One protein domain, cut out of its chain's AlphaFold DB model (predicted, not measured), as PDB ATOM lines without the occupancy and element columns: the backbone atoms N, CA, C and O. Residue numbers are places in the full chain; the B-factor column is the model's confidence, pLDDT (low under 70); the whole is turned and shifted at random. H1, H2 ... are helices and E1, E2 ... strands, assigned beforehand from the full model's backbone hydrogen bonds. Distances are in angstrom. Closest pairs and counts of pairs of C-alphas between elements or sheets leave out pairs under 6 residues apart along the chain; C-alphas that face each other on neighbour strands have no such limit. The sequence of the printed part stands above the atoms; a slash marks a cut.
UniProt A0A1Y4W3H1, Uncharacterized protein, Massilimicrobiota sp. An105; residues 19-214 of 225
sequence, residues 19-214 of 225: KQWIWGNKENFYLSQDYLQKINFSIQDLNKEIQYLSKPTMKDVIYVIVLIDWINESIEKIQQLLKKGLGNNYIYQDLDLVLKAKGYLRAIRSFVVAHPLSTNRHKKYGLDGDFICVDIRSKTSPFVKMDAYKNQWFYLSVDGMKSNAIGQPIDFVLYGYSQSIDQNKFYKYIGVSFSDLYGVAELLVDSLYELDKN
ATOM      1  N   LYS A  19       3.504 -26.119  57.367       86.06
ATOM      2  CA  LYS A  19       3.653 -26.382  58.809       86.06
ATOM      3  C   LYS A  19       4.365 -27.720  59.010       86.06
ATOM      4  O   LYS A  19       3.777 -28.764  58.786       86.06
ATOM      5  N   GLN A  20       5.587 -27.729  59.533       86.62
ATOM      6  CA  GLN A  20       6.348 -28.981  59.697       86.62
ATOM      7  C   GLN A  20       5.651 -30.041  60.573       86.62
ATOM      8  O   GLN A  20       5.778 -31.239  60.338       86.62
ATOM      9  N   TRP A  21       4.893 -29.620  61.589       86.75
ATOM     10  CA  TRP A  21       4.348 -30.545  62.584       86.75
ATOM     11  C   TRP A  21       3.214 -31.444  62.056       86.75
ATOM     12  O   TRP A  21       2.960 -32.487  62.661       86.75
ATOM     13  N   ILE A  22       2.543 -31.082  60.951       88.00
ATOM     14  CA  ILE A  22       1.432 -31.883  60.395       88.00
ATOM     15  C   ILE A  22       1.914 -33.174  59.725       88.00
ATOM     16  O   ILE A  22       1.113 -34.073  59.495       88.00
ATOM     17  N   TRP A  23       3.214 -33.274  59.441       89.94
ATOM     18  CA  TRP A  23       3.843 -34.399  58.743       89.94
ATOM     19  C   TRP A  23       4.398 -35.462  59.698       89.94
ATOM     20  O   TRP A  23       4.823 -36.535  59.277       89.94
ATOM     21  N   GLY A  24       4.404 -35.178  61.004       86.25
ATOM     22  CA  GLY A  24       4.901 -36.075  62.048       86.25
ATOM     23  C   GLY A  24       6.427 -36.107  62.174       86.25
ATOM     24  O   GLY A  24       6.931 -35.971  63.287       86.25
ATOM     25  N   ASN A  25       7.158 -36.238  61.065       88.88
ATOM     26  CA  ASN A  25       8.621 -36.262  61.038       88.88
ATOM     27  C   ASN A  25       9.196 -35.403  59.889       88.88
ATOM     28  O   ASN A  25       8.468 -34.891  59.037       88.88
ATOM     29  N   LYS A  26      10.522 -35.218  59.902       92.00
ATOM     30  CA  LYS A  26      11.246 -34.363  58.948       92.00
ATOM     31  C   LYS A  26      11.292 -34.955  57.532       92.00
ATOM     32  O   LYS A  26      11.235 -34.204  56.566       92.00
ATOM     33  N   GLU A  27      11.360 -36.278  57.413       93.56
ATOM     34  CA  GLU A  27      11.363 -36.993  56.131       93.56
ATOM     35  C   GLU A  27      10.042 -36.787  55.379       93.56
ATOM     36  O   GLU A  27      10.042 -36.306  54.250       93.56
ATOM     37  N   ASN A  28       8.910 -37.019  56.047       93.12
ATOM     38  CA  ASN A  28       7.574 -36.784  55.506       93.12
ATOM     39  C   ASN A  28       7.365 -35.320  55.111       93.12
ATOM     40  O   ASN A  28       6.700 -35.043  54.114       93.12
ATOM     41  N   PHE A  29       7.930 -34.374  55.874       93.31
ATOM     42  CA  PHE A  29       7.906 -32.968  55.483       93.31
ATOM     43  C   PHE A  29       8.612 -32.763  54.141       93.31
ATOM     44  O   PHE A  29       8.006 -32.185  53.245       93.31
ATOM     45  N   TYR A  30       9.836 -33.260  53.959       93.75
ATOM     46  CA  TYR A  30      10.546 -33.099  52.687       93.75
ATOM     47  C   TYR A  30       9.840 -33.799  51.525       93.75
ATOM     48  O   TYR A  30       9.580 -33.151  50.516       93.75
ATOM     49  N   LEU A  31       9.397 -35.046  51.713       94.94
ATOM     50  CA  LEU A  31       8.621 -35.765  50.700       94.94
ATOM     51  C   LEU A  31       7.348 -35.004  50.304       94.94
ATOM     52  O   LEU A  31       6.997 -34.941  49.129       94.94
ATOM     53  N   SER A  32       6.663 -34.366  51.262       93.94
ATOM     54  CA  SER A  32       5.494 -33.534  50.949       93.94
ATOM     55  C   SER A  32       5.842 -32.334  50.062       93.94
ATOM     56  O   SER A  32       5.053 -31.982  49.185       93.94
ATOM     57  N   GLN A  33       7.015 -31.717  50.259       93.44
ATOM     58  CA  GLN A  33       7.458 -30.596  49.429       93.44
ATOM     59  C   GLN A  33       7.814 -31.070  48.015       93.44
ATOM     60  O   GLN A  33       7.430 -30.405  47.054       93.44
ATOM     61  N   ASP A  34       8.438 -32.243  47.880       95.56
ATOM     62  CA  ASP A  34       8.728 -32.851  46.578       95.56
ATOM     63  C   ASP A  34       7.434 -33.146  45.802       95.56
ATOM     64  O   ASP A  34       7.319 -32.820  44.619       95.56
ATOM     65  N   TYR A  35       6.407 -33.682  46.474       96.81
ATOM     66  CA  TYR A  35       5.096 -33.902  45.856       96.81
ATOM     67  C   TYR A  35       4.408 -32.593  45.451       96.81
ATOM     68  O   TYR A  35       3.861 -32.507  44.350       96.81
ATOM     69  N   LEU A  36       4.464 -31.544  46.281       95.69
ATOM     70  CA  LEU A  36       3.947 -30.219  45.912       95.69
ATOM     71  C   LEU A  36       4.672 -29.645  44.692       95.69
ATOM     72  O   LEU A  36       4.038 -29.076  43.799       95.69
ATOM     73  N   GLN A  37       5.990 -29.824  44.626       95.56
ATOM     74  CA  GLN A  37       6.790 -29.388  43.493       95.56
ATOM     75  C   GLN A  37       6.435 -30.174  42.223       95.56
ATOM     76  O   GLN A  37       6.264 -29.570  41.161       95.56
ATOM     77  N   LYS A  38       6.236 -31.494  42.328       97.56
ATOM     78  CA  LYS A  38       5.783 -32.335  41.212       97.56
ATOM     79  C   LYS A  38       4.427 -31.888  40.672       97.56
ATOM     80  O   LYS A  38       4.264 -31.804  39.453       97.56
ATOM     81  N   ILE A  39       3.478 -31.563  41.553       98.12
ATOM     82  CA  ILE A  39       2.169 -31.022  41.162       98.12
ATOM     83  C   ILE A  39       2.352 -29.688  40.431       98.12
ATOM     84  O   ILE A  39       1.806 -29.509  39.347       98.12
ATOM     85  N   ASN A  40       3.161 -28.775  40.977       97.25
ATOM     86  CA  ASN A  40       3.395 -27.464  40.373       97.25
ATOM     87  C   ASN A  40       3.999 -27.562  38.961       97.25
ATOM     88  O   ASN A  40       3.506 -26.907  38.046       97.25
ATOM     89  N   PHE A  41       5.024 -28.397  38.764       97.88
ATOM     90  CA  PHE A  41       5.600 -28.616  37.434       97.88
ATOM     91  C   PHE A  41       4.589 -29.238  36.473       97.88
ATOM     92  O   PHE A  41       4.446 -28.764  35.350       97.88
ATOM     93  N   SER A  42       3.814 -30.220  36.937       98.56
ATOM     94  CA  SER A  42       2.808 -30.875  36.096       98.56
ATOM     95  C   SER A  42       1.703 -29.904  35.656       98.56
ATOM     96  O   SER A  42       1.275 -29.955  34.508       98.56
ATOM     97  N   ILE A  43       1.282 -28.972  36.522       98.38
ATOM     98  CA  ILE A  43       0.344 -27.889  36.170       98.38
ATOM     99  C   ILE A  43       0.952 -26.951  35.123       98.38
ATOM    100  O   ILE A  43       0.287 -26.599  34.151       98.38
ATOM    101  N   GLN A  44       2.205 -26.528  35.316       97.69
ATOM    102  CA  GLN A  44       2.877 -25.635  34.371       97.69
ATOM    103  C   GLN A  44       2.993 -26.273  32.991       97.69
ATOM    104  O   GLN A  44       2.736 -25.606  31.992       97.69
ATOM    105  N   ASP A  45       3.352 -27.552  32.940       98.25
ATOM    106  CA  ASP A  45       3.472 -28.272  31.682       98.25
ATOM    107  C   ASP A  45       2.096 -28.494  31.043       98.25
ATOM    108  O   ASP A  45       1.938 -28.173  29.870       98.25
ATOM    109  N   LEU A  46       1.057 -28.864  31.807       98.06
ATOM    110  CA  LEU A  46      -0.319 -28.923  31.288       98.06
ATOM    111  C   LEU A  46      -0.769 -27.593  30.679       98.06
ATOM    112  O   LEU A  46      -1.352 -27.581  29.599       98.06
ATOM    113  N   ASN A  47      -0.499 -26.464  31.331       97.56
ATOM    114  CA  ASN A  47      -0.886 -25.162  30.791       97.56
ATOM    115  C   ASN A  47      -0.121 -24.822  29.500       97.56
ATOM    116  O   ASN A  47      -0.721 -24.293  28.566       97.56
ATOM    117  N   LYS A  48       1.168 -25.179  29.403       96.56
ATOM    118  CA  LYS A  48       1.955 -25.012  28.166       96.56
ATOM    119  C   LYS A  48       1.434 -25.875  27.019       96.56
ATOM    120  O   LYS A  48       1.498 -25.432  25.871       96.56
ATOM    121  N   GLU A  49       0.919 -27.069  27.315       95.94
ATOM    122  CA  GLU A  49       0.423 -28.002  26.300       95.94
ATOM    123  C   GLU A  49      -0.855 -27.520  25.601       95.94
ATOM    124  O   GLU A  49      -1.091 -27.896  24.455       95.94
ATOM    125  N   ILE A  50      -1.653 -26.640  26.228       95.19
ATOM    126  CA  ILE A  50      -2.960 -26.184  25.709       95.19
ATOM    127  C   ILE A  50      -2.877 -25.721  24.244       95.19
ATOM    128  O   ILE A  50      -3.762 -26.034  23.445       95.19
ATOM    129  N   GLN A  51      -1.808 -25.012  23.868       91.44
ATOM    130  CA  GLN A  51      -1.624 -24.491  22.508       91.44
ATOM    131  C   GLN A  51      -1.479 -25.592  21.438       91.44
ATOM    132  O   GLN A  51      -1.831 -25.376  20.278       91.44
ATOM    133  N   TYR A  52      -1.009 -26.784  21.818       90.31
ATOM    134  CA  TYR A  52      -0.779 -27.912  20.910       90.31
ATOM    135  C   TYR A  52      -2.014 -28.816  20.762       90.31
ATOM    136  O   TYR A  52      -2.125 -29.579  19.800       90.31
ATOM    137  N   LEU A  53      -3.009 -28.682  21.647       91.25
ATOM    138  CA  LEU A  53      -4.175 -29.574  21.693       91.25
ATOM    139  C   LEU A  53      -5.184 -29.361  20.557       91.25
ATOM    140  O   LEU A  53      -6.141 -30.122  20.442       91.25
ATOM    141  N   SER A  54      -4.990 -28.349  19.704       88.00
ATOM    142  CA  SER A  54      -5.829 -28.116  18.517       88.00
ATOM    143  C   SER A  54      -5.674 -29.207  17.455       88.00
ATOM    144  O   SER A  54      -6.630 -29.527  16.743       88.00
ATOM    145  N   LYS A  55      -4.485 -29.815  17.376       88.31
ATOM    146  CA  LYS A  55      -4.177 -30.944  16.496       88.31
ATOM    147  C   LYS A  55      -3.234 -31.910  17.225       88.31
ATOM    148  O   LYS A  55      -2.065 -32.011  16.858       88.31
ATOM    149  N   PRO A  56      -3.734 -32.614  18.253       91.62
ATOM    150  CA  PRO A  56      -2.896 -33.390  19.151       91.62
ATOM    151  C   PRO A  56      -2.303 -34.600  18.427       91.62
ATOM    152  O   PRO A  56      -2.980 -35.281  17.650       91.62
ATOM    153  N   THR A  57      -1.046 -34.903  18.709       92.50
ATOM    154  CA  THR A  57      -0.433 -36.194  18.403       92.50
ATOM    155  C   THR A  57      -0.755 -37.208  19.504       92.50
ATOM    156  O   THR A  57      -1.208 -36.854  20.594       92.50
ATOM    157  N   MET A  58      -0.491 -38.495  19.252       91.88
ATOM    158  CA  MET A  58      -0.582 -39.526  20.297       91.88
ATOM    159  C   MET A  58       0.318 -39.194  21.497       91.88
ATOM    160  O   MET A  58      -0.083 -39.409  22.638       91.88
ATOM    161  N   LYS A  59       1.511 -38.637  21.243       94.44
ATOM    162  CA  LYS A  59       2.433 -38.208  22.298       94.44
ATOM    163  C   LYS A  59       1.767 -37.174  23.205       94.44
ATOM    164  O   LYS A  59       1.839 -37.329  24.417       94.44
ATOM    165  N   ASP A  60       1.090 -36.185  22.630       95.06
ATOM    166  CA  ASP A  60       0.456 -35.104  23.393       95.06
ATOM    167  C   ASP A  60      -0.696 -35.644  24.254       95.06
ATOM    168  O   ASP A  60      -0.809 -35.305  25.429       95.06
ATOM    169  N   VAL A  61      -1.501 -36.570  23.711       95.12
ATOM    170  CA  VAL A  61      -2.570 -37.251  24.467       95.12
ATOM    171  C   VAL A  61      -2.001 -38.012  25.667       95.12
ATOM    172  O   VAL A  61      -2.467 -37.828  26.793       95.12
ATOM    173  N   ILE A  62      -0.988 -38.854  25.439       95.69
ATOM    174  CA  ILE A  62      -0.351 -39.636  26.506       95.69
ATOM    175  C   ILE A  62       0.289 -38.710  27.538       95.69
ATOM    176  O   ILE A  62       0.132 -38.931  28.737       95.69
ATOM    177  N   TYR A  63       0.974 -37.661  27.085       97.56
ATOM    178  CA  TYR A  63       1.646 -36.720  27.965       97.56
ATOM    179  C   TYR A  63       0.656 -36.009  28.893       97.56
ATOM    180  O   TYR A  63       0.850 -36.036  30.107       97.56
ATOM    181  N   VAL A  64      -0.461 -35.494  28.366       98.06
ATOM    182  CA  VAL A  64      -1.534 -34.891  29.179       98.06
ATOM    183  C   VAL A  64      -2.078 -35.880  30.213       98.06
ATOM    184  O   VAL A  64      -2.176 -35.534  31.389       98.06
ATOM    185  N   ILE A  65      -2.390 -37.121  29.818       97.81
ATOM    186  CA  ILE A  65      -2.902 -38.148  30.745       97.81
ATOM    187  C   ILE A  65      -1.901 -38.404  31.881       97.81
ATOM    188  O   ILE A  65      -2.296 -38.449  33.046       97.81
ATOM    189  N   VAL A  66      -0.611 -38.534  31.558       97.94
ATOM    190  CA  VAL A  66       0.458 -38.785  32.538       97.94
ATOM    191  C   VAL A  66       0.641 -37.606  33.495       97.94
ATOM    192  O   VAL A  66       0.764 -37.823  34.698       97.94
ATOM    193  N   LEU A  67       0.620 -36.362  33.005       98.56
ATOM    194  CA  LEU A  67       0.744 -35.180  33.865       98.56
ATOM    195  C   LEU A  67      -0.398 -35.102  34.888       98.56
ATOM    196  O   LEU A  67      -0.160 -34.820  36.062       98.56
ATOM    197  N   ILE A  68      -1.632 -35.393  34.468       98.50
ATOM    198  CA  ILE A  68      -2.801 -35.394  35.361       98.50
ATOM    199  C   ILE A  68      -2.722 -36.558  36.359       98.50
ATOM    200  O   ILE A  68      -3.029 -36.382  37.540       98.50
ATOM    201  N   ASP A  69      -2.271 -37.733  35.921       98.06
ATOM    202  CA  ASP A  69      -2.053 -38.885  36.800       98.06
ATOM    203  C   ASP A  69      -0.988 -38.593  37.866       98.06
ATOM    204  O   ASP A  69      -1.213 -38.857  39.046       98.06
ATOM    205  N   TRP A  70       0.113 -37.928  37.502       98.44
ATOM    206  CA  TRP A  70       1.124 -37.474  38.459       98.44
ATOM    207  C   TRP A  70       0.591 -36.455  39.464       98.44
ATOM    208  O   TRP A  70       0.974 -36.517  40.636       98.44
ATOM    209  N   ILE A  71      -0.295 -35.541  39.052       98.38
ATOM    210  CA  ILE A  71      -0.994 -34.646  39.986       98.38
ATOM    211  C   ILE A  71      -1.824 -35.477  40.971       98.38
ATOM    212  O   ILE A  71      -1.694 -35.295  42.183       98.38
ATOM    213  N   ASN A  72      -2.631 -36.417  40.469       97.44
ATOM    214  CA  ASN A  72      -3.477 -37.265  41.305       97.44
ATOM    215  C   ASN A  72      -2.665 -38.088  42.320       97.44
ATOM    216  O   ASN A  72      -2.967 -38.063  43.513       97.44
ATOM    217  N   GLU A  73      -1.638 -38.807  41.859       96.88
ATOM    218  CA  GLU A  73      -0.803 -39.653  42.715       96.88
ATOM    219  C   GLU A  73      -0.060 -38.821  43.769       96.88
ATOM    220  O   GLU A  73      -0.019 -39.202  44.940       96.88
ATOM    221  N   SER A  74       0.454 -37.645  43.397       97.38
ATOM    222  CA  SER A  74       1.134 -36.743  44.335       97.38
ATOM    223  C   SER A  74       0.189 -36.236  45.429       97.38
ATOM    224  O   SER A  74       0.566 -36.206  46.601       97.38
ATOM    225  N   ILE A  75      -1.058 -35.888  45.089       94.44
ATOM    226  CA  ILE A  75      -2.071 -35.478  46.077       94.44
ATOM    227  C   ILE A  75      -2.408 -36.637  47.020       94.44
ATOM    228  O   ILE A  75      -2.442 -36.447  48.235       94.44
ATOM    229  N   GLU A  76      -2.612 -37.847  46.493       92.44
ATOM    230  CA  GLU A  76      -2.879 -39.032  47.318       92.44
ATOM    231  C   GLU A  76      -1.724 -39.323  48.282       92.44
ATOM    232  O   GLU A  76      -1.952 -39.643  49.452       92.44
ATOM    233  N   LYS A  77      -0.478 -39.151  47.828       93.75
ATOM    234  CA  LYS A  77       0.703 -39.296  48.682       93.75
ATOM    235  C   LYS A  77       0.796 -38.212  49.748       93.75
ATOM    236  O   LYS A  77       1.056 -38.545  50.901       93.75
ATOM    237  N   ILE A  78       0.500 -36.954  49.417       92.56
ATOM    238  CA  ILE A  78       0.406 -35.869  50.406       92.56
ATOM    239  C   ILE A  78      -0.585 -36.239  51.515       92.56
ATOM    240  O   ILE A  78      -0.260 -36.115  52.694       92.56
ATOM    241  N   GLN A  79      -1.766 -36.748  51.160       89.19
ATOM    242  CA  GLN A  79      -2.773 -37.152  52.142       89.19
ATOM    243  C   GLN A  79      -2.312 -38.314  53.025       89.19
ATOM    244  O   GLN A  79      -2.560 -38.297  54.229       89.19
ATOM    245  N   GLN A  80      -1.619 -39.298  52.447       89.50
ATOM    246  CA  GLN A  80      -1.062 -40.443  53.179       89.50
ATOM    247  C   GLN A  80       0.054 -40.039  54.156       89.50
ATOM    248  O   GLN A  80       0.205 -40.677  55.196       89.50
ATOM    249  N   LEU A  81       0.828 -38.995  53.836       90.88
ATOM    250  CA  LEU A  81       1.924 -38.499  54.677       90.88
ATOM    251  C   LEU A  81       1.465 -37.650  55.866       90.88
ATOM    252  O   LEU A  81       2.233 -37.460  56.814       90.88
ATOM    253  N   LEU A  82       0.241 -37.115  55.834       87.56
ATOM    254  CA  LEU A  82      -0.299 -36.370  56.966       87.56
ATOM    255  C   LEU A  82      -0.338 -37.257  58.214       87.56
ATOM    256  O   LEU A  82      -0.709 -38.431  58.168       87.56
ATOM    257  N   LYS A  83       0.010 -36.676  59.365       82.19
ATOM    258  CA  LYS A  83      -0.051 -37.359  60.660       82.19
ATOM    259  C   LYS A  83      -1.435 -38.000  60.842       82.19
ATOM    260  O   LYS A  83      -2.460 -37.353  60.610       82.19
ATOM    261  N   LYS A  84      -1.464 -39.265  61.288       73.88
ATOM    262  CA  LYS A  84      -2.706 -40.018  61.539       73.88
ATOM    263  C   LYS A  84      -3.703 -39.178  62.352       73.88
ATOM    264  O   LYS A  84      -3.320 -38.527  63.320       73.88
ATOM    265  N   GLY A  85      -4.965 -39.186  61.925       65.81
ATOM    266  CA  GLY A  85      -6.036 -38.354  62.487       65.81
ATOM    267  C   GLY A  85      -6.235 -37.004  61.782       65.81
ATOM    268  O   GLY A  85      -7.327 -36.454  61.863       65.81
ATOM    269  N   LEU A  86      -5.244 -36.504  61.029       72.81
ATOM    270  CA  LEU A  86      -5.399 -35.289  60.216       72.81
ATOM    271  C   LEU A  86      -5.977 -35.570  58.828       72.81
ATOM    272  O   LEU A  86      -6.802 -34.801  58.348       72.81
ATOM    273  N   GLY A  87      -5.566 -36.677  58.201       59.97
ATOM    274  CA  GLY A  87      -6.073 -37.088  56.887       59.97
ATOM    275  C   GLY A  87      -7.455 -37.752  56.928       59.97
ATOM    276  O   GLY A  87      -8.207 -37.647  55.967       59.97
ATOM    277  N   ASN A  88      -7.820 -38.399  58.042       55.06
ATOM    278  CA  ASN A  88      -9.025 -39.242  58.121       55.06
ATOM    279  C   ASN A  88     -10.333 -38.464  58.338       55.06
ATOM    280  O   ASN A  88     -11.396 -38.983  58.026       55.06
ATOM    281  N   ASN A  89     -10.269 -37.234  58.856       51.50
ATOM    282  CA  ASN A  89     -11.455 -36.405  59.123       51.50
ATOM    283  C   ASN A  89     -11.778 -35.445  57.973       51.50
ATOM    284  O   ASN A  89     -12.572 -34.519  58.131       51.50
ATOM    285  N   TYR A  90     -11.107 -35.609  56.838       63.09
ATOM    286  CA  TYR A  90     -11.178 -34.661  55.752       63.09
ATOM    287  C   TYR A  90     -12.214 -35.124  54.716       63.09
ATOM    288  O   TYR A  90     -12.007 -36.099  53.994       63.09
ATOM    289  N   ILE A  91     -13.341 -34.412  54.661       62.38
ATOM    290  CA  ILE A  91     -14.401 -34.595  53.667       62.38
ATOM    291  C   ILE A  91     -14.331 -33.392  52.723       62.38
ATOM    292  O   ILE A  91     -14.526 -32.257  53.157       62.38
ATOM    293  N   TYR A  92     -14.001 -33.635  51.453       69.12
ATOM    294  CA  TYR A  92     -14.076 -32.611  50.405       69.12
ATOM    295  C   TYR A  92     -15.514 -32.136  50.248       69.12
ATOM    296  O   TYR A  92     -16.433 -32.951  50.353       69.12
ATOM    297  N   GLN A  93     -15.704 -30.857  49.921       70.38
ATOM    298  CA  GLN A  93     -17.045 -30.333  49.654       70.38
ATOM    299  C   GLN A  93     -17.725 -31.108  48.510       70.38
ATOM    300  O   GLN A  93     -18.912 -31.409  48.595       70.38
ATOM    301  N   ASP A  94     -16.934 -31.539  47.523       79.62
ATOM    302  CA  ASP A  94     -17.376 -32.283  46.342       79.62
ATOM    303  C   ASP A  94     -16.711 -33.671  46.231       79.62
ATOM    304  O   ASP A  94     -16.261 -34.091  45.160       79.62
ATOM    305  N   LEU A  95     -16.620 -34.406  47.349       85.62
ATOM    306  CA  LEU A  95     -15.941 -35.713  47.407       85.62
ATOM    307  C   LEU A  95     -16.402 -36.680  46.304       85.62
ATOM    308  O   LEU A  95     -15.563 -37.297  45.649       85.62
ATOM    309  N   ASP A  96     -17.708 -36.786  46.056       89.75
ATOM    310  CA  ASP A  96     -18.250 -37.686  45.031       89.75
ATOM    311  C   ASP A  96     -17.798 -37.305  43.616       89.75
ATOM    312  O   ASP A  96     -17.469 -38.182  42.809       89.75
ATOM    313  N   LEU A  97     -17.726 -36.004  43.317       91.62
ATOM    314  CA  LEU A  97     -17.231 -35.509  42.033       91.62
ATOM    315  C   LEU A  97     -15.736 -35.788  41.886       91.62
ATOM    316  O   LEU A  97     -15.316 -36.289  40.842       91.62
ATOM    317  N   VAL A  98     -14.942 -35.560  42.937       91.81
ATOM    318  CA  VAL A  98     -13.505 -35.876  42.946       91.81
ATOM    319  C   VAL A  98     -13.277 -37.376  42.740       91.81
ATOM    320  O   VAL A  98     -12.460 -37.770  41.909       91.81
ATOM    321  N   LEU A  99     -14.017 -38.242  43.438       92.25
ATOM    322  CA  LEU A  99     -13.907 -39.697  43.283       92.25
ATOM    323  C   LEU A  99     -14.297 -40.158  41.874       92.25
ATOM    324  O   LEU A  99     -13.647 -41.037  41.300       92.25
ATOM    325  N   LYS A 100     -15.331 -39.550  41.291       94.44
ATOM    326  CA  LYS A 100     -15.752 -39.816  39.914       94.44
ATOM    327  C   LYS A 100     -14.678 -39.378  38.913       94.44
ATOM    328  O   LYS A 100     -14.239 -40.195  38.109       94.44
ATOM    329  N   ALA A 101     -14.158 -38.162  39.041       94.88
ATOM    330  CA  ALA A 101     -13.064 -37.644  38.222       94.88
ATOM    331  C   ALA A 101     -11.813 -38.545  38.280       94.88
ATOM    332  O   ALA A 101     -11.266 -38.926  37.244       94.88
ATOM    333  N   LYS A 102     -11.416 -38.984  39.485       95.44
ATOM    334  CA  LYS A 102     -10.317 -39.944  39.683       95.44
ATOM    335  C   LYS A 102     -10.580 -41.286  39.006       95.44
ATOM    336  O   LYS A 102      -9.687 -41.844  38.374       95.44
ATOM    337  N   GLY A 103     -11.796 -41.816  39.134       96.12
ATOM    338  CA  GLY A 103     -12.187 -43.062  38.478       96.12
ATOM    339  C   GLY A 103     -12.076 -42.969  36.956       96.12
ATOM    340  O   GLY A 103     -11.508 -43.861  36.334       96.12
ATOM    341  N   TYR A 104     -12.550 -41.867  36.377       97.50
ATOM    342  CA  TYR A 104     -12.463 -41.598  34.944       97.50
ATOM    343  C   TYR A 104     -11.009 -41.514  34.457       97.50
ATOM    344  O   TYR A 104     -10.643 -42.195  33.499       97.50
ATOM    345  N   LEU A 105     -10.155 -40.763  35.161       97.62
ATOM    346  CA  LEU A 105      -8.725 -40.668  34.847       97.62
ATOM    347  C   LEU A 105      -8.040 -42.038  34.870       97.62
ATOM    348  O   LEU A 105      -7.345 -42.404  33.922       97.62
ATOM    349  N   ARG A 106      -8.265 -42.824  35.932       95.81
ATOM    350  CA  ARG A 106      -7.691 -44.171  36.072       95.81
ATOM    351  C   ARG A 106      -8.176 -45.112  34.970       95.81
ATOM    352  O   ARG A 106      -7.388 -45.938  34.506       95.81
ATOM    353  N   ALA A 107      -9.433 -44.979  34.548       95.38
ATOM    354  CA  ALA A 107     -10.018 -45.754  33.463       95.38
ATOM    355  C   ALA A 107      -9.334 -45.448  32.126       95.38
ATOM    356  O   ALA A 107      -8.826 -46.369  31.487       95.38
ATOM    357  N   ILE A 108      -9.219 -44.165  31.760       95.19
ATOM    358  CA  ILE A 108      -8.511 -43.738  30.545       95.19
ATOM    359  C   ILE A 108      -7.052 -44.179  30.579       95.19
ATOM    360  O   ILE A 108      -6.606 -44.841  29.645       95.19
ATOM    361  N   ARG A 109      -6.319 -43.869  31.657       94.94
ATOM    362  CA  ARG A 109      -4.910 -44.262  31.815       94.94
ATOM    363  C   ARG A 109      -4.732 -45.765  31.630       94.94
ATOM    364  O   ARG A 109      -3.850 -46.194  30.896       94.94
ATOM    365  N   SER A 110      -5.556 -46.566  32.305       92.88
ATOM    366  CA  SER A 110      -5.439 -48.023  32.216       92.88
ATOM    367  C   SER A 110      -5.730 -48.508  30.805       92.88
ATOM    368  O   SER A 110      -5.030 -49.385  30.328       92.88
ATOM    369  N   PHE A 111      -6.720 -47.927  30.129       92.88
ATOM    370  CA  PHE A 111      -7.069 -48.320  28.773       92.88
ATOM    371  C   PHE A 111      -5.950 -48.024  27.776       92.88
ATOM    372  O   PHE A 111      -5.563 -48.913  27.026       92.88
ATOM    373  N   VAL A 112      -5.380 -46.813  27.812       91.62
ATOM    374  CA  VAL A 112      -4.321 -46.420  26.867       91.62
ATOM    375  C   VAL A 112      -2.997 -47.148  27.110       91.62
ATOM    376  O   VAL A 112      -2.244 -47.359  26.168       91.62
ATOM    377  N   VAL A 113      -2.708 -47.547  28.356       86.50
ATOM    378  CA  VAL A 113      -1.469 -48.265  28.714       86.50
ATOM    379  C   VAL A 113      -1.605 -49.780  28.557       86.50
ATOM    380  O   VAL A 113      -0.601 -50.453  28.346       86.50
ATOM    381  N   ALA A 114      -2.814 -50.338  28.661       79.31
ATOM    382  CA  ALA A 114      -2.996 -51.787  28.700       79.31
ATOM    383  C   ALA A 114      -2.636 -52.504  27.392       79.31
ATOM    384  O   ALA A 114      -2.492 -53.717  27.437       79.31
ATOM    385  N   HIS A 115      -2.440 -51.807  26.265       69.44
ATOM    386  CA  HIS A 115      -2.158 -52.430  24.968       69.44
ATOM    387  C   HIS A 115      -1.070 -53.527  25.033       69.44
ATOM    388  O   HIS A 115       0.023 -53.265  25.539       69.44
ATOM    389  N   PRO A 116      -1.282 -54.724  24.439       68.19
ATOM    390  CA  PRO A 116      -2.482 -55.204  23.730       68.19
ATOM    391  C   PRO A 116      -3.502 -55.913  24.646       68.19
ATOM    392  O   PRO A 116      -4.395 -56.605  24.168       68.19
ATOM    393  N   LEU A 117      -3.346 -55.815  25.963       79.44
ATOM    394  CA  LEU A 117      -4.233 -56.413  26.958       79.44
ATOM    395  C   LEU A 117      -5.484 -55.550  27.183       79.44
ATOM    396  O   LEU A 117      -5.508 -54.348  26.909       79.44
ATOM    397  N   SER A 118      -6.533 -56.166  27.729       80.12
ATOM    398  CA  SER A 118      -7.702 -55.440  28.221       80.12
ATOM    399  C   SER A 118      -7.528 -55.017  29.683       80.12
ATOM    400  O   SER A 118      -6.619 -55.450  30.396       80.12
ATOM    401  N   THR A 119      -8.423 -54.149  30.154       81.94
ATOM    402  CA  THR A 119      -8.543 -53.797  31.572       81.94
ATOM    403  C   THR A 119      -9.954 -54.096  32.053       81.94
ATOM    404  O   THR A 119     -10.915 -53.688  31.413       81.94
ATOM    405  N   ASN A 120     -10.082 -54.800  33.182       87.38
ATOM    406  CA  ASN A 120     -11.371 -55.154  33.792       87.38
ATOM    407  C   ASN A 120     -11.676 -54.391  35.088       87.38
ATOM    408  O   ASN A 120     -12.659 -54.664  35.776       87.38
ATOM    409  N   ARG A 121     -10.827 -53.419  35.438       88.06
ATOM    410  CA  ARG A 121     -10.900 -52.690  36.712       88.06
ATOM    411  C   ARG A 121     -11.895 -51.527  36.691       88.06
ATOM    412  O   ARG A 121     -12.152 -50.937  37.735       88.06
ATOM    413  N   HIS A 122     -12.458 -51.198  35.527       93.31
ATOM    414  CA  HIS A 122     -13.142 -49.923  35.283       93.31
ATOM    415  C   HIS A 122     -14.548 -50.106  34.697       93.31
ATOM    416  O   HIS A 122     -14.982 -49.334  33.843       93.31
ATOM    417  N   LYS A 123     -15.302 -51.097  35.198       91.94
ATOM    418  CA  LYS A 123     -16.664 -51.430  34.730       91.94
ATOM    419  C   LYS A 123     -17.628 -50.237  34.697       91.94
ATOM    420  O   LYS A 123     -18.392 -50.098  33.750       91.94
ATOM    421  N   LYS A 124     -17.553 -49.332  35.682       92.12
ATOM    422  CA  LYS A 124     -18.365 -48.095  35.725       92.12
ATOM    423  C   LYS A 124     -18.165 -47.200  34.491       92.12
ATOM    424  O   LYS A 124     -19.058 -46.441  34.132       92.12
ATOM    425  N   TYR A 125     -17.008 -47.304  33.847       93.12
ATOM    426  CA  TYR A 125     -16.628 -46.535  32.666       93.12
ATOM    427  C   TYR A 125     -16.718 -47.354  31.373       93.12
ATOM    428  O   TYR A 125     -16.188 -46.919  30.360       93.12
ATOM    429  N   GLY A 126     -17.375 -48.523  31.390       88.88
ATOM    430  CA  GLY A 126     -17.513 -49.397  30.216       88.88
ATOM    431  C   GLY A 126     -16.236 -50.154  29.839       88.88
ATOM    432  O   GLY A 126     -16.139 -50.671  28.735       88.88
ATOM    433  N   LEU A 127     -15.249 -50.198  30.738       90.88
ATOM    434  CA  LEU A 127     -13.951 -50.843  30.532       90.88
ATOM    435  C   LEU A 127     -13.798 -52.002  31.530       90.88
ATOM    436  O   LEU A 127     -13.108 -51.908  32.550       90.88
ATOM    437  N   ASP A 128     -14.551 -53.067  31.272       90.12
ATOM    438  CA  ASP A 128     -14.722 -54.254  32.118       90.12
ATOM    439  C   ASP A 128     -13.990 -55.504  31.600       90.12
ATOM    440  O   ASP A 128     -14.145 -56.591  32.154       90.12
ATOM    441  N   GLY A 129     -13.118 -55.330  30.609       88.62
ATOM    442  CA  GLY A 129     -12.274 -56.372  30.032       88.62
ATOM    443  C   GLY A 129     -12.638 -56.720  28.593       88.62
ATOM    444  O   GLY A 129     -11.853 -57.405  27.943       88.62
ATOM    445  N   ASP A 130     -13.776 -56.230  28.095       92.25
ATOM    446  CA  ASP A 130     -14.210 -56.451  26.713       92.25
ATOM    447  C   ASP A 130     -13.441 -55.585  25.708       92.25
ATOM    448  O   ASP A 130     -12.976 -56.076  24.681       92.25
ATOM    449  N   PHE A 131     -13.272 -54.297  26.018       92.06
ATOM    450  CA  PHE A 131     -12.537 -53.388  25.149       92.06
ATOM    451  C   PHE A 131     -11.019 -53.563  25.277       92.06
ATOM    452  O   PHE A 131     -10.464 -53.576  26.381       92.06
ATOM    453  N   ILE A 132     -10.341 -53.580  24.129       91.06
ATOM    454  CA  ILE A 132      -8.876 -53.548  24.006       91.06
ATOM    455  C   ILE A 132      -8.488 -52.284  23.246       91.06
ATOM    456  O   ILE A 132      -8.941 -52.103  22.120       91.06
ATOM    457  N   CYS A 133      -7.657 -51.421  23.835       91.25
ATOM    458  CA  CYS A 133      -7.134 -50.240  23.148       91.25
ATOM    459  C   CYS A 133      -6.021 -50.659  22.187       91.25
ATOM    460  O   CYS A 133      -5.093 -51.347  22.604       91.25
ATOM    461  N   VAL A 134      -6.101 -50.217  20.932       90.31
ATOM    462  CA  VAL A 134      -5.141 -50.553  19.867       90.31
ATOM    463  C   VAL A 134      -4.413 -49.341  19.289       90.31
ATOM    464  O   VAL A 134      -3.293 -49.474  18.810       90.31
ATOM    465  N   ASP A 135      -5.019 -48.151  19.345       90.06
ATOM    466  CA  ASP A 135      -4.420 -46.936  18.781       90.06
ATOM    467  C   ASP A 135      -5.053 -45.652  19.351       90.06
ATOM    468  O   ASP A 135      -6.153 -45.677  19.910       90.06
ATOM    469  N   ILE A 136      -4.378 -44.512  19.178       91.88
ATOM    470  CA  ILE A 136      -4.837 -43.177  19.581       91.88
ATOM    471  C   ILE A 136      -4.672 -42.214  18.408       91.88
ATOM    472  O   ILE A 136      -3.565 -41.968  17.927       91.88
ATOM    473  N   ARG A 137      -5.774 -41.607  17.961       88.69
ATOM    474  CA  ARG A 137      -5.782 -40.711  16.795       88.69
ATOM    475  C   ARG A 137      -6.434 -39.371  17.100       88.69
ATOM    476  O   ARG A 137      -7.374 -39.277  17.884       88.69
ATOM    477  N   SER A 138      -5.973 -38.322  16.423       84.00
ATOM    478  CA  SER A 138      -6.646 -37.023  16.465       84.00
ATOM    479  C   SER A 138      -7.980 -37.081  15.717       84.00
ATOM    480  O   SER A 138      -8.115 -37.770  14.701       84.00
ATOM    481  N   LYS A 139      -8.962 -36.289  16.165       71.88
ATOM    482  CA  LYS A 139     -10.268 -36.153  15.492       71.88
ATOM    483  C   LYS A 139     -10.164 -35.715  14.026       71.88
ATOM    484  O   LYS A 139     -11.091 -35.917  13.245       71.88
ATOM    485  N   THR A 140      -9.060 -35.069  13.655       59.97
ATOM    486  CA  THR A 140      -8.871 -34.484  12.319       59.97
ATOM    487  C   THR A 140      -8.539 -35.495  11.223       59.97
ATOM    488  O   THR A 140      -8.494 -35.099  10.063       59.97
ATOM    489  N   SER A 141      -8.341 -36.778  11.545       62.78
ATOM    490  CA  SER A 141      -8.098 -37.799  10.521       62.78
ATOM    491  C   SER A 141      -9.350 -38.000   9.642       62.78
ATOM    492  O   SER A 141     -10.402 -38.358  10.175       62.78
ATOM    493  N   PRO A 142      -9.277 -37.796   8.310       57.34
ATOM    494  CA  PRO A 142     -10.407 -37.985   7.390       57.34
ATOM    495  C   PRO A 142     -11.044 -39.382   7.478       57.34
ATOM    496  O   PRO A 142     -12.264 -39.504   7.392       57.34
ATOM    497  N   PHE A 143     -10.236 -40.406   7.769       53.38
ATOM    498  CA  PHE A 143     -10.667 -41.798   7.959       53.38
ATOM    499  C   PHE A 143     -11.655 -41.980   9.116       53.38
ATOM    500  O   PHE A 143     -12.556 -42.807   9.046       53.38
ATOM    501  N   VAL A 144     -11.533 -41.171  10.172       60.28
ATOM    502  CA  VAL A 144     -12.455 -41.213  11.316       60.28
ATOM    503  C   VAL A 144     -13.866 -40.791  10.887       60.28
ATOM    504  O   VAL A 144     -14.848 -41.281  11.428       60.28
ATOM    505  N   LYS A 145     -13.997 -39.890   9.906       57.41
ATOM    506  CA  LYS A 145     -15.291 -39.318   9.507       57.41
ATOM    507  C   LYS A 145     -16.036 -40.119   8.439       57.41
ATOM    508  O   LYS A 145     -17.238 -39.908   8.308       57.41
ATOM    509  N   MET A 146     -15.351 -40.967   7.670       55.34
ATOM    510  CA  MET A 146     -15.918 -41.577   6.457       55.34
ATOM    511  C   MET A 146     -16.425 -43.017   6.634       55.34
ATOM    512  O   MET A 146     -17.417 -43.355   5.998       55.34
ATOM    513  N   ASP A 147     -15.835 -43.830   7.518       53.81
ATOM    514  CA  ASP A 147     -16.044 -45.296   7.471       53.81
ATOM    515  C   ASP A 147     -16.808 -45.900   8.657       53.81
ATOM    516  O   ASP A 147     -17.150 -47.082   8.657       53.81
ATOM    517  N   ALA A 148     -17.081 -45.113   9.694       60.72
ATOM    518  CA  ALA A 148     -17.569 -45.653  10.954       60.72
ATOM    519  C   ALA A 148     -19.096 -45.550  11.073       60.72
ATOM    520  O   ALA A 148     -19.659 -44.458  11.207       60.72
ATOM    521  N   TYR A 149     -19.769 -46.702  11.084       69.56
ATOM    522  CA  TYR A 149     -21.204 -46.789  11.349       69.56
ATOM    523  C   TYR A 149     -21.533 -46.237  12.744       69.56
ATOM    524  O   TYR A 149     -20.747 -46.354  13.686       69.56
ATOM    525  N   LYS A 150     -22.731 -45.665  12.919       71.44
ATOM    526  CA  LYS A 150     -23.161 -45.043  14.187       71.44
ATOM    527  C   LYS A 150     -23.023 -45.954  15.412       71.44
ATOM    528  O   LYS A 150     -22.683 -45.466  16.485       71.44
ATOM    529  N   ASN A 151     -23.216 -47.257  15.239       77.25
ATOM    530  CA  ASN A 151     -23.086 -48.268  16.291       77.25
ATOM    531  C   ASN A 151     -21.630 -48.588  16.692       77.25
ATOM    532  O   ASN A 151     -21.419 -49.281  17.682       77.25
ATOM    533  N   GLN A 152     -20.631 -48.093  15.960       85.88
ATOM    534  CA  GLN A 152     -19.210 -48.248  16.292       85.88
ATOM    535  C   GLN A 152     -18.666 -47.070  17.116       85.88
ATOM    536  O   GLN A 152     -17.509 -47.100  17.537       85.88
ATOM    537  N   TRP A 153     -19.486 -46.042  17.348       89.12
ATOM    538  CA  TRP A 153     -19.089 -44.806  18.012       89.12
ATOM    539  C   TRP A 153     -19.508 -44.747  19.473       89.12
ATOM    540  O   TRP A 153     -20.692 -44.822  19.811       89.12
ATOM    541  N   PHE A 154     -18.524 -44.484  20.320       93.44
ATOM    542  CA  PHE A 154     -18.663 -44.304  21.753       93.44
ATOM    543  C   PHE A 154     -18.082 -42.954  22.171       93.44
ATOM    544  O   PHE A 154     -17.233 -42.379  21.491       93.44
ATOM    545  N   TYR A 155     -18.535 -42.450  23.309       93.69
ATOM    546  CA  TYR A 155     -17.966 -41.279  23.961       93.69
ATOM    547  C   TYR A 155     -17.727 -41.605  25.426       93.69
ATOM    548  O   TYR A 155     -18.644 -42.047  26.120       93.69
ATOM    549  N   LEU A 156     -16.491 -41.415  25.874       95.50
ATOM    550  CA  LEU A 156     -16.090 -41.648  27.249       95.50
ATOM    551  C   LEU A 156     -15.913 -40.298  27.947       95.50
ATOM    552  O   LEU A 156     -15.137 -39.459  27.504       95.50
ATOM    553  N   SER A 157     -16.644 -40.120  29.045       94.81
ATOM    554  CA  SER A 157     -16.638 -38.911  29.874       94.81
ATOM    555  C   SER A 157     -16.559 -39.278  31.354       94.81
ATOM    556  O   SER A 157     -16.634 -40.459  31.714       94.81
ATOM    557  N   VAL A 158     -16.497 -38.271  32.226       93.19
ATOM    558  CA  VAL A 158     -16.572 -38.466  33.684       93.19
ATOM    559  C   VAL A 158     -17.840 -39.207  34.128       93.19
ATOM    560  O   VAL A 158     -17.843 -39.847  35.177       93.19
ATOM    561  N   ASP A 159     -18.910 -39.178  33.329       92.56
ATOM    562  CA  ASP A 159     -20.167 -39.886  33.597       92.56
ATOM    563  C   ASP A 159     -20.162 -41.361  33.181       92.56
ATOM    564  O   ASP A 159     -21.113 -42.079  33.486       92.56
ATOM    565  N   GLY A 160     -19.109 -41.825  32.510       93.44
ATOM    566  CA  GLY A 160     -19.038 -43.157  31.921       93.44
ATOM    567  C   GLY A 160     -19.089 -43.134  30.396       93.44
ATOM    568  O   GLY A 160     -18.958 -42.084  29.755       93.44
ATOM    569  N   MET A 161     -19.244 -44.327  29.823       94.38
ATOM    570  CA  MET A 161     -19.258 -44.545  28.379       94.38
ATOM    571  C   MET A 161     -20.681 -44.466  27.823       94.38
ATOM    572  O   MET A 161     -21.600 -45.100  28.338       94.38
ATOM    573  N   LYS A 162     -20.857 -43.703  26.742       93.12
ATOM    574  CA  LYS A 162     -22.113 -43.576  25.991       93.12
ATOM    575  C   LYS A 162     -21.929 -44.150  24.588       93.12
ATOM    576  O   LYS A 162     -20.975 -43.788  23.908       93.12
ATOM    577  N   SER A 163     -22.839 -45.015  24.146       90.88
ATOM    578  CA  SER A 163     -22.880 -45.563  22.780       90.88
ATOM    579  C   SER A 163     -23.603 -44.631  21.801       90.88
ATOM    580  O   SER A 163     -24.363 -43.758  22.220       90.88
ATOM    581  N   ASN A 164     -23.445 -44.866  20.495       85.50
ATOM    582  CA  ASN A 164     -24.076 -44.094  19.415       85.50
ATOM    583  C   ASN A 164     -23.742 -42.593  19.455       85.50
ATOM    584  O   ASN A 164     -24.557 -41.749  19.077       85.50
ATOM    585  N   ALA A 165     -22.538 -42.260  19.917       84.75
ATOM    586  CA  ALA A 165     -22.157 -40.910  20.319       84.75
ATOM    587  C   ALA A 165     -21.574 -40.046  19.181       84.75
ATOM    588  O   ALA A 165     -20.723 -39.182  19.410       84.75
ATOM    589  N   ILE A 166     -22.034 -40.259  17.944       81.19
ATOM    590  CA  ILE A 166     -21.667 -39.399  16.810       81.19
ATOM    591  C   ILE A 166     -22.086 -37.952  17.104       81.19
ATOM    592  O   ILE A 166     -23.184 -37.697  17.596       81.19
ATOM    593  N   GLY A 167     -21.211 -37.000  16.774       78.12
ATOM    594  CA  GLY A 167     -21.475 -35.567  16.923       78.12
ATOM    595  C   GLY A 167     -21.080 -34.979  18.279       78.12
ATOM    596  O   GLY A 167     -21.114 -33.759  18.427       78.12
ATOM    597  N   GLN A 168     -20.640 -35.797  19.242       84.06
ATOM    598  CA  GLN A 168     -20.090 -35.287  20.500       84.06
ATOM    599  C   GLN A 168     -18.824 -34.431  20.264       84.06
ATOM    600  O   GLN A 168     -18.047 -34.679  19.324       84.06
ATOM    601  N   PRO A 169     -18.579 -33.404  21.099       83.88
ATOM    602  CA  PRO A 169     -17.392 -32.565  21.005       83.88
ATOM    603  C   PRO A 169     -16.166 -33.321  21.535       83.88
ATOM    604  O   PRO A 169     -15.749 -33.159  22.671       83.88
ATOM    605  N   ILE A 170     -15.587 -34.162  20.684       89.25
ATOM    606  CA  ILE A 170     -14.352 -34.905  20.981       89.25
ATOM    607  C   ILE A 170     -13.127 -34.105  20.520       89.25
ATOM    608  O   ILE A 170     -13.274 -33.231  19.660       89.25
ATOM    609  N   ASP A 171     -11.946 -34.435  21.035       91.62
ATOM    610  CA  ASP A 171     -10.651 -33.871  20.620       91.62
ATOM    611  C   ASP A 171      -9.731 -34.964  20.035       91.62
ATOM    612  O   ASP A 171      -9.044 -34.753  19.030       91.62
ATOM    613  N   PHE A 172      -9.809 -36.180  20.583       92.62
ATOM    614  CA  PHE A 172      -9.113 -37.368  20.090       92.62
ATOM    615  C   PHE A 172      -9.998 -38.617  20.203       92.62
ATOM    616  O   PHE A 172     -11.090 -38.586  20.777       92.62
ATOM    617  N   VAL A 173      -9.538 -39.706  19.596       92.50
ATOM    618  CA  VAL A 173     -10.245 -40.981  19.501       92.50
ATOM    619  C   VAL A 173      -9.314 -42.098  19.940       92.50
ATOM    620  O   VAL A 173      -8.202 -42.224  19.423       92.50
ATOM    621  N   LEU A 174      -9.790 -42.913  20.871       93.00
ATOM    622  CA  LEU A 174      -9.186 -44.182  21.239       93.00
ATOM    623  C   LEU A 174      -9.804 -45.259  20.354       93.00
ATOM    624  O   LEU A 174     -11.026 -45.423  20.316       93.00
ATOM    625  N   TYR A 175      -8.960 -45.954  19.607       91.44
ATOM    626  CA  TYR A 175      -9.373 -47.072  18.778       91.44
ATOM    627  C   TYR A 175      -9.329 -48.313  19.644       91.44
ATOM    628  O   TYR A 175      -8.337 -48.552  20.338       91.44
ATOM    629  N   GLY A 176     -10.381 -49.115  19.581       91.50
ATOM    630  CA  GLY A 176     -10.389 -50.391  20.266       91.50
ATOM    631  C   GLY A 176     -11.150 -51.475  19.537       91.50
ATOM    632  O   GLY A 176     -11.936 -51.198  18.635       91.50
ATOM    633  N   TYR A 177     -10.917 -52.711  19.950       92.12
ATOM    634  CA  TYR A 177     -11.753 -53.851  19.592       92.12
ATOM    635  C   TYR A 177     -12.623 -54.255  20.777       92.12
ATOM    636  O   TYR A 177     -12.301 -53.923  21.917       92.12
ATOM    637  N   SER A 178     -13.730 -54.932  20.488       92.31
ATOM    638  CA  SER A 178     -14.648 -55.486  21.480       92.31
ATOM    639  C   SER A 178     -15.077 -56.879  21.033       92.31
ATOM    640  O   SER A 178     -15.585 -57.068  19.920       92.31
ATOM    641  N   GLN A 179     -14.883 -57.862  21.910       91.50
ATOM    642  CA  GLN A 179     -15.262 -59.243  21.636       91.50
ATOM    643  C   GLN A 179     -16.789 -59.378  21.643       91.50
ATOM    644  O   GLN A 179     -17.347 -60.102  20.818       91.50
ATOM    645  N   SER A 180     -17.465 -58.672  22.550       92.62
ATOM    646  CA  SER A 180     -18.912 -58.759  22.743       92.62
ATOM    647  C   SER A 180     -19.727 -58.112  21.618       92.62
ATOM    648  O   SER A 180     -20.812 -58.601  21.305       92.62
ATOM    649  N   ILE A 181     -19.217 -57.049  20.981       91.50
ATOM    650  CA  ILE A 181     -19.958 -56.306  19.948       91.50
ATOM    651  C   ILE A 181     -19.917 -57.024  18.599       91.50
ATOM    652  O   ILE A 181     -20.943 -57.137  17.930       91.50
ATOM    653  N   ASP A 182     -18.738 -57.465  18.161       91.38
ATOM    654  CA  ASP A 182     -18.578 -58.071  16.836       91.38
ATOM    655  C   ASP A 182     -17.454 -59.104  16.747       91.38
ATOM    656  O   ASP A 182     -16.974 -59.379  15.648       91.38
ATOM    657  N   GLN A 183     -17.061 -59.711  17.871       92.81
ATOM    658  CA  GLN A 183     -15.973 -60.693  17.927       92.81
ATOM    659  C   GLN A 183     -14.636 -60.105  17.449       92.81
ATOM    660  O   GLN A 183     -13.883 -60.774  16.744       92.81
ATOM    661  N   ASN A 184     -14.355 -58.847  17.813       90.19
ATOM    662  CA  ASN A 184     -13.146 -58.110  17.433       90.19
ATOM    663  C   ASN A 184     -12.961 -57.916  15.914       90.19
ATOM    664  O   ASN A 184     -11.833 -57.782  15.444       90.19
ATOM    665  N   LYS A 185     -14.044 -57.897  15.127       88.75
ATOM    666  CA  LYS A 185     -13.953 -57.792  13.658       88.75
ATOM    667  C   LYS A 185     -13.607 -56.388  13.178       88.75
ATOM    668  O   LYS A 185     -12.828 -56.243  12.241       88.75
ATOM    669  N   PHE A 186     -14.197 -55.361  13.788       88.31
ATOM    670  CA  PHE A 186     -14.034 -53.977  13.346       88.31
ATOM    671  C   PHE A 186     -13.691 -53.052  14.504       88.31
ATOM    672  O   PHE A 186     -14.169 -53.232  15.627       88.31
ATOM    673  N   TYR A 187     -12.932 -51.995  14.203       89.25
ATOM    674  CA  TYR A 187     -12.626 -50.956  15.176       89.25
ATOM    675  C   TYR A 187     -13.894 -50.336  15.773       89.25
ATOM    676  O   TYR A 187     -14.942 -50.201  15.131       89.25
ATOM    677  N   LYS A 188     -13.760 -49.946  17.035       91.06
ATOM    678  CA  LYS A 188     -14.666 -49.096  17.795       91.06
ATOM    679  C   LYS A 188     -13.948 -47.789  18.073       91.06
ATOM    680  O   LYS A 188     -12.755 -47.774  18.375       91.06
ATOM    681  N   TYR A 189     -14.693 -46.702  17.967       91.31
ATOM    682  CA  TYR A 189     -14.173 -45.349  18.063       91.31
ATOM    683  C   TYR A 189     -14.682 -44.745  19.361       91.31
ATOM    684  O   TYR A 189     -15.852 -44.381  19.463       91.31
ATOM    685  N   ILE A 190     -13.815 -44.665  20.367       93.62
ATOM    686  CA  ILE A 190     -14.144 -44.088  21.668       93.62
ATOM    687  C   ILE A 190     -13.604 -42.663  21.689       93.62
ATOM    688  O   ILE A 190     -12.409 -42.420  21.850       93.62
ATOM    689  N   GLY A 191     -14.493 -41.705  21.470       93.62
ATOM    690  CA  GLY A 191     -14.167 -40.292  21.516       93.62
ATOM    691  C   GLY A 191     -13.964 -39.789  22.943       93.62
ATOM    692  O   GLY A 191     -14.696 -40.177  23.853       93.62
ATOM    693  N   VAL A 192     -12.991 -38.896  23.116       94.75
ATOM    694  CA  VAL A 192     -12.643 -38.277  24.403       94.75
ATOM    695  C   VAL A 192     -12.361 -36.788  24.193       94.75
ATOM    696  O   VAL A 192     -11.886 -36.387  23.124       94.75
ATOM    697  N   SER A 193     -12.654 -35.958  25.199       94.00
ATOM    698  CA  SER A 193     -12.305 -34.534  25.199       94.00
ATOM    699  C   SER A 193     -11.197 -34.210  26.201       94.00
ATOM    700  O   SER A 193     -11.198 -34.685  27.338       94.00
ATOM    701  N   PHE A 194     -10.286 -33.317  25.809       95.50
ATOM    702  CA  PHE A 194      -9.341 -32.709  26.740       95.50
ATOM    703  C   PHE A 194     -10.041 -31.827  27.772       95.50
ATOM    704  O   PHE A 194      -9.530 -31.699  28.876       95.50
ATOM    705  N   SER A 195     -11.212 -31.261  27.465       94.44
ATOM    706  CA  SER A 195     -11.971 -30.479  28.450       94.44
ATOM    707  C   SER A 195     -12.359 -31.318  29.674       94.44
ATOM    708  O   SER A 195     -12.189 -30.853  30.796       94.44
ATOM    709  N   ASP A 196     -12.749 -32.581  29.472       95.06
ATOM    710  CA  ASP A 196     -13.021 -33.519  30.568       95.06
ATOM    711  C   ASP A 196     -11.747 -33.820  31.377       95.06
ATOM    712  O   ASP A 196     -11.778 -33.837  32.604       95.06
ATOM    713  N   LEU A 197     -10.607 -34.027  30.704       96.94
ATOM    714  CA  LEU A 197      -9.320 -34.296  31.360       96.94
ATOM    715  C   LEU A 197      -8.812 -33.091  32.170       96.94
ATOM    716  O   LEU A 197      -8.409 -33.251  33.320       96.94
ATOM    717  N   TYR A 198      -8.872 -31.880  31.616       97.38
ATOM    718  CA  TYR A 198      -8.499 -30.662  32.342       97.38
ATOM    719  C   TYR A 198      -9.457 -30.395  33.505       97.38
ATOM    720  O   TYR A 198      -8.993 -30.018  34.576       97.38
ATOM    721  N   GLY A 199     -10.751 -30.694  33.353       95.88
ATOM    722  CA  GLY A 199     -11.709 -30.642  34.457       95.88
ATOM    723  C   GLY A 199     -11.326 -31.566  35.621       95.88
ATOM    724  O   GLY A 199     -11.453 -31.177  36.781       95.88
ATOM    725  N   VAL A 200     -10.776 -32.758  35.346       96.56
ATOM    726  CA  VAL A 200     -10.210 -33.620  36.404       96.56
ATOM    727  C   VAL A 200      -9.054 -32.917  37.114       96.56
ATOM    728  O   VAL A 200      -9.010 -32.904  38.341       96.56
ATOM    729  N   ALA A 201      -8.114 -32.346  36.361       97.50
ATOM    730  CA  ALA A 201      -6.949 -31.682  36.932       97.50
ATOM    731  C   ALA A 201      -7.341 -30.470  37.795       97.50
ATOM    732  O   ALA A 201      -6.808 -30.305  38.892       97.50
ATOM    733  N   GLU A 202      -8.308 -29.670  37.341       96.19
ATOM    734  CA  GLU A 202      -8.883 -28.558  38.103       96.19
ATOM    735  C   GLU A 202      -9.483 -29.045  39.425       96.19
ATOM    736  O   GLU A 202      -9.074 -28.563  40.483       96.19
ATOM    737  N   LEU A 203     -10.348 -30.066  39.386       95.19
ATOM    738  CA  LEU A 203     -10.954 -30.652  40.587       95.19
ATOM    739  C   LEU A 203      -9.904 -31.177  41.571       95.19
ATOM    740  O   LEU A 203     -10.025 -30.975  42.776       95.19
ATOM    741  N   LEU A 204      -8.853 -31.836  41.078       95.06
ATOM    742  CA  LEU A 204      -7.758 -32.329  41.915       95.06
ATOM    743  C   LEU A 204      -7.010 -31.179  42.600       95.06
ATOM    744  O   LEU A 204      -6.739 -31.243  43.802       95.06
ATOM    745  N   VAL A 205      -6.699 -30.112  41.863       95.31
ATOM    746  CA  VAL A 205      -6.007 -28.938  42.409       95.31
ATOM    747  C   VAL A 205      -6.899 -28.177  43.390       95.31
ATOM    748  O   VAL A 205      -6.422 -27.769  44.449       95.31
ATOM    749  N   ASP A 206      -8.192 -28.031  43.106       93.44
ATOM    750  CA  ASP A 206      -9.184 -27.486  44.042       93.44
ATOM    751  C   ASP A 206      -9.207 -28.276  45.350       93.44
ATOM    752  O   ASP A 206      -9.120 -27.690  46.431       93.44
ATOM    753  N   SER A 207      -9.178 -29.602  45.245       91.81
ATOM    754  CA  SER A 207      -9.088 -30.512  46.382       91.81
ATOM    755  C   SER A 207      -7.858 -30.213  47.269       91.81
ATOM    756  O   SER A 207      -7.950 -30.183  48.499       91.81
ATOM    757  N   LEU A 208      -6.699 -29.920  46.671       92.19
ATOM    758  CA  LEU A 208      -5.482 -29.575  47.413       92.19
ATOM    759  C   LEU A 208      -5.608 -28.217  48.126       92.19
ATOM    760  O   LEU A 208      -5.118 -28.049  49.244       92.19
ATOM    761  N   TYR A 209      -6.280 -27.251  47.499       91.81
ATOM    762  CA  TYR A 209      -6.568 -25.953  48.109       91.81
ATOM    763  C   TYR A 209      -7.508 -26.062  49.307       91.81
ATOM    764  O   TYR A 209      -7.286 -25.406  50.330       91.81
ATOM    765  N   GLU A 210      -8.549 -26.880  49.196       89.44
ATOM    766  CA  GLU A 210      -9.444 -27.171  50.312       89.44
ATOM    767  C   GLU A 210      -8.689 -27.846  51.467       89.44
ATOM    768  O   GLU A 210      -8.871 -27.462  52.629       89.44
ATOM    769  N   LEU A 211      -7.760 -28.759  51.159       88.25
ATOM    770  CA  LEU A 211      -6.880 -29.376  52.150       88.25
ATOM    771  C   LEU A 211      -6.038 -28.330  52.891       88.25
ATOM    772  O   LEU A 211      -6.067 -28.285  54.123       88.25
ATOM    773  N   ASP A 212      -5.336 -27.444  52.176       89.38
ATOM    774  CA  ASP A 212      -4.543 -26.373  52.799       89.38
ATOM    775  C   ASP A 212      -5.409 -25.443  53.664       89.38
ATOM    776  O   ASP A 212      -5.029 -25.086  54.786       89.38
ATOM    777  N   LYS A 213      -6.611 -25.093  53.189       87.12
ATOM    778  CA  LYS A 213      -7.561 -24.257  53.932       87.12
ATOM    779  C   LYS A 213      -8.007 -24.926  55.232       87.12
ATOM    780  O   LYS A 213      -7.995 -24.276  56.277       87.12
ATOM    781  N   ASN A 214      -8.354 -26.208  55.200       82.75
ATOM    782  CA  ASN A 214      -8.851 -26.925  56.377       82.75
ATOM    783  C   ASN A 214      -7.751 -27.146  57.422       82.75
ATOM    784  O   ASN A 214      -7.982 -26.999  58.624       82.75
TER     785      ASN A 214
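Overview. This is residues 19 to 214 of the 225 residues of an uncharacterized protein of Massilimicrobiota sp. An105 (UniProt A0A1Y4W3H1). Three long helices side by side, the bundle H2, H3 and H7, make one end of an elongated body, and a strongly twisted sheet of five strands makes the other. H4 crosses H3 and H7 and covers part of one face of the sheet, in two layers, H3 and H4 over that face. The printed part has 196 residues, with seven named helices and five named strands in the order H1 H2 H3 H4 E1 H5 E2 E3 E4 H6 E5 H7; the sheet, E1 E4 E5 E2 E3, is mixed, and so is the class. The whole is compact, with a radius of gyration of the C-alphas of 18.7 A, and spans 60 by 34 by 29 A.

Arrangement. H1, residues 20 to 23, and H2, residues 26 to 52, only just touch, with 3 pairs of C-alphas within 8 A, only at the corner; the closest C-alphas are those of Trp 23 and Phe 29, 5.4 A. H2 and H3, residues 58 to 81, form a helical hairpin, closest at C-alphas 39 and 71, 5.0 A, at a shallow tilt of 24 degrees. H4, residues 95 to 113, touches residues 62 to 72 of H3, closest at C-alphas 109 and 65, 6.5 A, at a steep tilt of 46 degrees. H7, residues 194 to 214, touches residues 65 to 75 of H3, closest at C-alphas 201 and 68, 5.8 A, the same way at a shallow tilt of 18 degrees. H4 and H7 touch at C-alphas 101 and 200, 5.3 A. E1, residues 131 to 138, is antiparallel to E4, residues 172 to 178, with N 134 and O 175 within hydrogen-bond range at 2.9 A. E4 is antiparallel to E5, residues 188 to 192, with N 174 and O 190 at 2.8 A. E5 is parallel to E2, residues 153 to 157, with N 191 and O 154 at 2.8 A. E2 and E3, residues 160 to 163, form a hairpin, with N 155 and O 162 at 2.8 A. E1, H5, residues 142 to 146, and E2 make a split strand-helix-strand unit, two strands of one sheet that are not neighbours, with a helix between them along the chain and E4 and E5 between them in the sheet; its crossover is right-handed. H3 stands up from the sheet; H4, on the same face, runs along the strands at a height over the sheet of 10.3 A. H5, H6, residues 179 to 182, and H7 only graze the sheet. Every O i to N i+4 pair is within hydrogen-bond range in H3, H4, H5 and H7, and 20 of 23 in H2; H1 and H6 are too short for one.

Along the chain. H1 begins at C-alpha 20, (6.348, -28.981, 59.697). H2 is 40.4 A long, H3 34.5 A, H4 26.8 A, E1 19.4 A, E4 19.0 A and H7 30.2 A. E1 bends by 67 degrees at residue 134. H7 ends at C-alpha 214, (-8.851, -26.925, 56.377).

Size, cuts and confidence. The C-alphas farthest apart, those of Trp 21 and Met 146, are 60.7 A apart. The printed part has no cut; the links H3 to H4 and H4 to E1 are long. Mean pLDDT of the printed part is 88.5, and it is under 70 at residue 85, residues 87 to 92, 115 to 116 and 140 to 149.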